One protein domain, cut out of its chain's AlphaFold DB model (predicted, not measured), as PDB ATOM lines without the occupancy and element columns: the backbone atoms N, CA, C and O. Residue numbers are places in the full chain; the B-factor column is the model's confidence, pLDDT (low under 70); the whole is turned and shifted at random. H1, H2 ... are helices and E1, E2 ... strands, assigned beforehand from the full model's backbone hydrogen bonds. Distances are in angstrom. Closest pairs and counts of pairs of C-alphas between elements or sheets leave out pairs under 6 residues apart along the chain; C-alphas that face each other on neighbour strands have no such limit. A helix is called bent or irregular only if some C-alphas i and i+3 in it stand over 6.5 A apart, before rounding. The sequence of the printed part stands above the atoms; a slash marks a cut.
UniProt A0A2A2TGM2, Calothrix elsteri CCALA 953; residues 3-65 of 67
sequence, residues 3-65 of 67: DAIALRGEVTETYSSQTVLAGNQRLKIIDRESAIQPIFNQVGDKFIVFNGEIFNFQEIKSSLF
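What this domain is: This is residues 3 to 65 of the 67 residues of a protein of Calothrix elsteri CCALA 953 (UniProt A0A2A2TGM2). A two-stranded hairpin, E1 and E2, has the short helix H1 packed mainly on E2 near the end away from its turn, and a long stretch with no named element leads from E2 to the helix H2. Residues 54 to 65, which hold H2, stand free as an arm, and so do residues 16 to 21 at the hairpin's turn. The printed part has 63 residues with two named helices and two named strands, in the order H1, E1, E2, H2; the sheet is antiparallel. The class is mixed, helices and strands, with under half of the residues in named elements. The whole is loose, with a radius of gyration of the C-alphas of 13.3 A and spans of 36 by 28 by 17 A.

How they stand to each other: H1, residues 3 to 8, comes closest to E2, residues 21 to 26, at the C-alphas of Ala 6 and Gln 25, 5.8 A apart. E1, residues 11 to 16, and E2 form a hairpin, their directions at 168 degrees. N 15 and O 22 are within hydrogen-bond range at 2.8 A, as are N 24 and O 13 at 2.9 A. Residues 39 to 40 pair antiparallel with residues 47 to 48. H2, residues 57 to 64, is apart from H1 and E1. Every O i to N i+4 pair is within range in H2; in H1 0 of 2 are, beside 2 of 3 O i to N i+3 pairs.

Where its parts are: H1 begins at C-alpha 3, (20.515, -3.035, 56.827), and is irregular: C-alphas 4 and 7 are 8.1 A apart. E1 measures 16.4 A from first to last C-alpha and E2 15.9 A. H2 measures 10.4 A and ends at C-alpha 64, (24.607, 16.401, 27.830).

The domain as a whole: The C-alphas farthest apart, of Ala 4 and Phe 65, are 38.6 A apart. The printed part has no cut. The link from E2 to H2, 30 residues, is long. No printed residue is under 70 in pLDDT.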
ATOM      1  N   ASP A   3      21.724  -2.370  56.302       94.75
ATOM      2  CA  ASP A   3      20.515  -3.035  56.827       94.75
ATOM      3  C   ASP A   3      19.709  -2.174  57.807       94.75
ATOM      4  O   ASP A   3      18.512  -2.381  57.974       94.75
ATOM      5  N   ALA A   4      20.325  -1.161  58.429       97.00
ATOM      6  CA  ALA A   4      19.614  -0.268  59.348       97.00
ATOM      7  C   ALA A   4      18.529   0.559  58.634       97.00
ATOM      8  O   ALA A   4      17.627   1.084  59.279       97.00
ATOM      9  N   ILE A   5      18.608   0.660  57.303       95.94
ATOM     10  CA  ILE A   5      17.619   1.329  56.456       95.94
ATOM     11  C   ILE A   5      16.817   0.340  55.596       95.94
ATOM     12  O   ILE A   5      16.218   0.764  54.609       95.94
ATOM     13  N   ALA A   6      16.780  -0.953  55.953       96.75
ATOM     14  CA  ALA A   6      16.101  -2.008  55.185       96.75
ATOM     15  C   ALA A   6      14.643  -1.670  54.837       96.75
ATOM     16  O   ALA A   6      14.197  -1.947  53.735       96.75
ATOM     17  N   LEU A   7      13.925  -0.976  55.725       97.56
ATOM     18  CA  LEU A   7      12.529  -0.572  55.499       97.56
ATOM     19  C   LEU A   7      12.332   0.418  54.335       97.56
ATOM     20  O   LEU A   7      11.195   0.684  53.952       97.56
ATOM     21  N   ARG A   8      13.406   1.007  53.793       96.69
ATOM     22  CA  ARG A   8      13.336   1.996  52.703       96.69
ATOM     23  C   ARG A   8      13.350   1.374  51.305       96.69
ATOM     24  O   ARG A   8      13.158   2.109  50.338       96.69
ATOM     25  N   GLY A   9      13.599   0.072  51.188       95.56
ATOM     26  CA  GLY A   9      13.711  -0.610  49.904       95.56
ATOM     27  C   GLY A   9      13.351  -2.086  49.990       95.56
ATOM     28  O   GLY A   9      13.107  -2.627  51.060       95.56
ATOM     29  N   GLU A  10      13.306  -2.723  48.831       95.62
ATOM     30  CA  GLU A  10      12.984  -4.144  48.670       95.62
ATOM     31  C   GLU A  10      14.210  -4.978  48.285       95.62
ATOM     32  O   GLU A  10      14.211  -6.192  48.481       95.62
ATOM     33  N   VAL A  11      15.262  -4.340  47.759       95.50
ATOM     34  CA  VAL A  11      16.504  -5.008  47.355       95.50
ATOM     35  C   VAL A  11      17.707  -4.279  47.936       95.50
ATOM     36  O   VAL A  11      17.811  -3.058  47.850       95.50
ATOM     37  N   THR A  12      18.641  -5.038  48.502       96.94
ATOM     38  CA  THR A  12      19.946  -4.527  48.921       96.94
ATOM     39  C   THR A  12      20.926  -4.622  47.755       96.94
ATOM     40  O   THR A  12      21.227  -5.722  47.293       96.94
ATOM     41  N   GLU A  13      21.452  -3.488  47.298       96.56
ATOM     42  CA  GLU A  13      22.440  -3.438  46.217       96.56
ATOM     43  C   GLU A  13      23.705  -2.724  46.717       96.56
ATOM     44  O   GLU A  13      23.633  -1.654  47.330       96.56
ATOM     45  N   THR A  14      24.877  -3.343  46.536       96.81
ATOM     46  CA  THR A  14      26.130  -2.874  47.152       96.81
ATOM     47  C   THR A  14      27.342  -3.066  46.248       96.81
ATOM     48  O   THR A  14      27.385  -3.964  45.410       96.81
ATOM     49  N   TYR A  15      28.351  -2.231  46.470       96.38
ATOM     50  CA  TYR A  15      29.702  -2.348  45.945       96.38
ATOM     51  C   TYR A  15      30.695  -2.239  47.099       96.38
ATOM     52  O   TYR A  15      30.561  -1.372  47.965       96.38
ATOM     53  N   SER A  16      31.716  -3.093  47.087       96.00
ATOM     54  CA  SER A  16      32.778  -3.091  48.087       96.00
ATOM     55  C   SER A  16      34.142  -3.217  47.421       96.00
ATOM     56  O   SER A  16      34.325  -3.978  46.473       96.00
ATOM     57  N   SER A  17      35.102  -2.470  47.947       94.94
ATOM     58  CA  SER A  17      36.515  -2.491  47.581       94.94
ATOM     59  C   SER A  17      37.363  -2.433  48.854       94.94
ATOM     60  O   SER A  17      36.834  -2.403  49.963       94.94
ATOM     61  N   GLN A  18      38.690  -2.384  48.720       97.06
ATOM     62  CA  GLN A  18      39.579  -2.302  49.885       97.06
ATOM     63  C   GLN A  18      39.374  -1.036  50.730       97.06
ATOM     64  O   GLN A  18      39.621  -1.066  51.932       97.06
ATOM     65  N   THR A  19      38.942   0.071  50.120       97.06
ATOM     66  CA  THR A  19      38.873   1.385  50.783       97.06
ATOM     67  C   THR A  19      37.468   1.969  50.846       97.06
ATOM     68  O   THR A  19      37.253   2.956  51.546       97.06
ATOM     69  N   VAL A  20      36.505   1.384  50.128       95.62
ATOM     70  CA  VAL A  20      35.151   1.931  50.007       95.62
ATOM     71  C   VAL A  20      34.105   0.824  50.033       95.62
ATOM     72  O   VAL A  20      34.220  -0.154  49.298       95.62
ATOM     73  N   LEU A  21      33.054   1.048  50.823       95.56
ATOM     74  CA  LEU A  21      31.782   0.330  50.788       95.56
ATOM     75  C   LEU A  21      30.675   1.333  50.444       95.56
ATOM     76  O   LEU A  21      30.532   2.350  51.125       95.56
ATOM     77  N   ALA A  22      29.884   1.039  49.418       96.25
ATOM     78  CA  ALA A  22      28.744   1.847  49.004       96.25
ATOM     79  C   ALA A  22      27.547   0.952  48.683       96.25
ATOM     80  O   ALA A  22      27.710  -0.174  48.225       96.25
ATOM     81  N   GLY A  23      26.332   1.443  48.899       95.81
ATOM     82  CA  GLY A  23      25.132   0.699  48.539       95.81
ATOM     83  C   GLY A  23      23.855   1.360  49.019       95.81
ATOM     84  O   GLY A  23      23.892   2.388  49.702       95.81
ATOM     85  N   ASN A  24      22.726   0.770  48.652       96.25
ATOM     86  CA  ASN A  24      21.401   1.253  49.010       96.25
ATOM     87  C   ASN A  24      20.470   0.108  49.438       96.25
ATOM     88  O   ASN A  24      20.770  -1.075  49.297       96.25
ATOM     89  N   GLN A  25      19.316   0.512  49.960       97.31
ATOM     90  CA  GLN A  25      18.108  -0.304  49.978       97.31
ATOM     91  C   GLN A  25      17.199   0.274  48.895       97.31
ATOM     92  O   GLN A  25      16.626   1.354  49.075       97.31
ATOM     93  N   ARG A  26      17.158  -0.372  47.731       96.44
ATOM     94  CA  ARG A  26      16.472   0.125  46.541       96.44
ATOM     95  C   ARG A  26      14.989  -0.219  46.596       96.44
ATOM     96  O   ARG A  26      14.617  -1.385  46.684       96.44
ATOM     97  N   LEU A  27      14.147   0.804  46.484       96.62
ATOM     98  CA  LEU A  27      12.749   0.659  46.090       96.62
ATOM     99  C   LEU A  27      12.665   0.784  44.563       96.62
ATOM    100  O   LEU A  27      13.050   1.814  44.003       96.62
ATOM    101  N   LYS A  28      12.205  -0.259  43.869       94.69
ATOM    102  CA  LYS A  28      12.196  -0.294  42.401       94.69
ATOM    103  C   LYS A  28      11.010   0.492  41.814       94.69
ATOM    104  O   LYS A  28       9.934  -0.054  41.567       94.69
ATOM    105  N   ILE A  29      11.220   1.784  41.546       94.81
ATOM    106  CA  ILE A  29      10.206   2.678  40.948       94.81
ATOM    107  C   ILE A  29      10.355   2.755  39.418       94.81
ATOM    108  O   ILE A  29       9.442   2.364  38.690       94.81
ATOM    109  N   ILE A  30      11.515   3.216  38.932       93.19
ATOM    110  CA  ILE A  30      11.851   3.372  37.505       93.19
ATOM    111  C   ILE A  30      12.895   2.322  37.108       93.19
ATOM    112  O   ILE A  30      13.801   2.035  37.892       93.19
ATOM    113  N   ASP A  31      12.751   1.764  35.897       91.56
ATOM    114  CA  ASP A  31      13.653   0.762  35.304       91.56
ATOM    115  C   ASP A  31      13.998  -0.366  36.290       91.56
ATOM    116  O   ASP A  31      15.124  -0.538  36.765       91.56
ATOM    117  N   ARG A  32      12.947  -1.083  36.694       89.06
ATOM    118  CA  ARG A  32      12.972  -2.001  37.840       89.06
ATOM    119  C   ARG A  32      14.061  -3.065  37.721       89.06
ATOM    120  O   ARG A  32      14.758  -3.317  38.702       89.06
ATOM    121  N   GLU A  33      14.252  -3.615  36.527       88.62
ATOM    122  CA  GLU A  33      15.182  -4.725  36.309       88.62
ATOM    123  C   GLU A  33      16.586  -4.289  35.884       88.62
ATOM    124  O   GLU A  33      17.545  -4.965  36.242       88.62
ATOM    125  N   SER A  34      16.735  -3.163  35.181       89.81
ATOM    126  CA  SER A  34      18.037  -2.792  34.603       89.81
ATOM    127  C   SER A  34      18.813  -1.778  35.445       89.81
ATOM    128  O   SER A  34      20.043  -1.766  35.400       89.81
ATOM    129  N   ALA A  35      18.140  -0.941  36.244       90.62
ATOM    130  CA  ALA A  35      18.809   0.118  37.003       90.62
ATOM    131  C   ALA A  35      19.353  -0.369  38.360       90.62
ATOM    132  O   ALA A  35      18.770  -0.087  39.403       90.62
ATOM    133  N   ILE A  36      20.485  -1.072  38.353       93.88
ATOM    134  CA  ILE A  36      21.177  -1.552  39.564       93.88
ATOM    135  C   ILE A  36      22.125  -0.467  40.095       93.88
ATOM    136  O   ILE A  36      22.872   0.141  39.325       93.88
ATOM    137  N   GLN A  37      22.116  -0.225  41.407       95.62
ATOM    138  CA  GLN A  37      23.041   0.687  42.079       95.62
ATOM    139  C   GLN A  37      24.102  -0.069  42.904       95.62
ATOM    140  O   GLN A  37      23.824  -1.138  43.430       95.62
ATOM    141  N   PRO A  38      25.311   0.481  43.109       97.12
ATOM    142  CA  PRO A  38      25.800   1.754  42.584       97.12
ATOM    143  C   PRO A  38      25.921   1.767  41.058       97.12
ATOM    144  O   PRO A  38      26.343   0.786  40.453       97.12
ATOM    145  N   ILE A  39      25.551   2.887  40.438       96.69
ATOM    146  CA  ILE A  39      25.638   3.046  38.983       96.69
ATOM    147  C   ILE A  39      27.055   3.490  38.656       96.69
ATOM    148  O   ILE A  39      27.480   4.563  39.088       96.69
ATOM    149  N   PHE A  40      27.772   2.675  37.892       96.69
ATOM    150  CA  PHE A  40      29.099   3.009  37.391       96.69
ATOM    151  C   PHE A  40      29.018   3.820  36.098       96.69
ATOM    152  O   PHE A  40      28.105   3.649  35.287       96.69
ATOM    153  N   ASN A  41      29.999   4.695  35.886       95.75
ATOM    154  CA  ASN A  41      30.221   5.274  34.566       95.75
ATOM    155  C   ASN A  41      30.774   4.213  33.592       95.75
ATOM    156  O   ASN A  41      31.159   3.117  33.988       95.75
ATOM    157  N   GLN A  42      30.863   4.556  32.305       94.69
ATOM    158  CA  GLN A  42      31.306   3.622  31.256       94.69
ATOM    159  C   GLN A  42      32.732   3.082  31.459       94.69
ATOM    160  O   GLN A  42      33.041   1.986  31.010       94.69
ATOM    161  N   VAL A  43      33.595   3.854  32.126       97.12
ATOM    162  CA  VAL A  43      34.987   3.471  32.413       97.12
ATOM    163  C   VAL A  43      35.080   2.565  33.650       97.12
ATOM    164  O   VAL A  43      36.046   1.823  33.797       97.12
ATOM    165  N   GLY A  44      34.083   2.603  34.540       94.50
ATOM    166  CA  GLY A  44      34.065   1.844  35.790       94.50
ATOM    167  C   GLY A  44      34.927   2.437  36.912       94.50
ATOM    168  O   GLY A  44      35.052   1.820  37.965       94.50
ATOM    169  N   ASP A  45      35.511   3.626  36.725       95.12
ATOM    170  CA  ASP A  45      36.371   4.291  37.719       95.12
ATOM    171  C   ASP A  45      35.592   5.186  38.697       95.12
ATOM    172  O   ASP A  45      36.130   5.623  39.716       95.12
ATOM    173  N   LYS A  46      34.322   5.473  38.392       96.25
ATOM    174  CA  LYS A  46      33.429   6.306  39.202       96.25
ATOM    175  C   LYS A  46      32.075   5.628  39.330       96.25
ATOM    176  O   LYS A  46      31.567   5.071  38.358       96.25
ATOM    177  N   PHE A  47      31.466   5.746  40.504       97.38
ATOM    178  CA  PHE A  47      30.101   5.291  40.739       97.38
ATOM    179  C   PHE A  47      29.291   6.308  41.538       97.38
ATOM    180  O   PHE A  47      29.846   7.163  42.231       97.38
ATOM    181  N   ILE A  48      27.968   6.177  41.467       97.31
ATOM    182  CA  ILE A  48      27.018   6.946  42.271       97.31
ATOM    183  C   ILE A  48      26.008   6.026  42.959       97.31
ATOM    184  O   ILE A  48      25.561   5.026  42.397       97.31
ATOM    185  N   VAL A  49      25.629   6.398  44.182       97.12
ATOM    186  CA  VAL A  49      24.440   5.894  44.875       97.12
ATOM    187  C   VAL A  49      23.505   7.071  45.095       97.12
ATOM    188  O   VAL A  49      23.933   8.121  45.576       97.12
ATOM    189  N   PHE A  50      22.236   6.905  44.748       96.62
ATOM    190  CA  PHE A  50      21.247   7.970  44.789       96.62
ATOM    191  C   PHE A  50      19.888   7.454  45.271       96.62
ATOM    192  O   PHE A  50      19.422   6.386  44.870       96.62
ATOM    193  N   ASN A  51      19.242   8.236  46.135       96.25
ATOM    194  CA  ASN A  51      17.892   7.995  46.629       96.25
ATOM    195  C   ASN A  51      17.031   9.221  46.303       96.25
ATOM    196  O   ASN A  51      17.193  10.265  46.930       96.25
ATOM    197  N   GLY A  52      16.161   9.093  45.304       95.69
ATOM    198  CA  GLY A  52      15.295  10.167  44.829       95.69
ATOM    199  C   GLY A  52      14.913   9.981  43.365       95.69
ATOM    200  O   GLY A  52      15.209   8.952  42.756       95.69
ATOM    201  N   GLU A  53      14.281  11.004  42.798       97.25
ATOM    202  CA  GLU A  53      13.815  11.033  41.413       97.25
ATOM    203  C   GLU A  53      14.319  12.310  40.735       97.25
ATOM    204  O   GLU A  53      14.238  13.401  41.299       97.25
ATOM    205  N   ILE A  54      14.858  12.178  39.522       96.31
ATOM    206  CA  ILE A  54      15.279  13.315  38.696       96.31
ATOM    207  C   ILE A  54      14.178  13.551  37.665       96.31
ATOM    208  O   ILE A  54      14.177  12.948  36.595       96.31
ATOM    209  N   PHE A  55      13.210  14.403  37.992       97.25
ATOM    210  CA  PHE A  55      12.026  14.598  37.148       97.25
ATOM    211  C   PHE A  55      12.358  15.151  35.757       97.25
ATOM    212  O   PHE A  55      11.769  14.730  34.766       97.25
ATOM    213  N   ASN A  56      13.349  16.039  35.662       97.19
ATOM    214  CA  ASN A  56      13.806  16.628  34.404       97.19
ATOM    215  C   ASN A  56      14.978  15.856  33.763       97.19
ATOM    216  O   ASN A  56      15.753  16.433  33.000       97.19
ATOM    217  N   PHE A  57      15.127  14.549  34.035       95.19
ATOM    218  CA  PHE A  57      16.254  13.770  33.502       95.19
ATOM    219  C   PHE A  57      16.312  13.768  31.971       95.19
ATOM    220  O   PHE A  57      17.399  13.669  31.418       95.19
ATOM    221  N   GLN A  58      15.173  13.873  31.278       95.25
ATOM    222  CA  GLN A  58      15.143  13.924  29.814       95.25
ATOM    223  C   GLN A  58      15.769  15.214  29.277       95.25
ATOM    224  O   GLN A  58      16.570  15.149  28.353       95.25
ATOM    225  N   GLU A  59      15.464  16.362  29.885       96.56
ATOM    226  CA  GLU A  59      16.063  17.653  29.524       96.56
ATOM    227  C   GLU A  59      17.571  17.651  29.795       96.56
ATOM    228  O   GLU A  59      18.358  17.996  28.915       96.56
ATOM    229  N   ILE A  60      17.977  17.186  30.982       95.88
ATOM    230  CA  ILE A  60      19.394  17.044  31.348       95.88
ATOM    231  C   ILE A  60      20.100  16.095  30.377       95.88
ATOM    232  O   ILE A  60      21.202  16.374  29.923       95.88
ATOM    233  N   LYS A  61      19.471  14.969  30.031       93.94
ATOM    234  CA  LYS A  61      20.031  14.021  29.070       93.94
ATOM    235  C   LYS A  61      20.263  14.714  27.727       93.94
ATOM    236  O   LYS A  61      21.371  14.636  27.211       93.94
ATOM    237  N   SER A  62      19.268  15.425  27.204       95.12
ATOM    238  CA  SER A  62      19.385  16.160  25.941       95.12
ATOM    239  C   SER A  62      20.456  17.253  25.968       95.12
ATOM    240  O   SER A  62      21.082  17.484  24.945       95.12
ATOM    241  N   SER A  63      20.711  17.909  27.106       95.31
ATOM    242  CA  SER A  63      21.764  18.935  27.199       95.31
ATOM    243  C   SER A  63      23.182  18.366  27.320       95.31
ATOM    244  O   SER A  63      24.150  19.072  27.043       95.31
ATOM    245  N   LEU A  64      23.321  17.097  27.717       92.50
ATOM    246  CA  LEU A  64      24.607  16.401  27.830       92.50
ATOM    247  C   LEU A  64      25.053  15.730  26.525       92.50
ATOM    248  O   LEU A  64      26.237  15.424  26.378       92.50
ATOM    249  N   PHE A  65      24.132  15.498  25.591       81.44
ATOM    250  CA  PHE A  65      24.446  15.021  24.248       81.44
ATOM    251  C   PHE A  65      24.407  16.209  23.282       81.44
ATOM    252  O   PHE A  65      23.339  16.700  22.937       81.44
TER     253      PHE A  65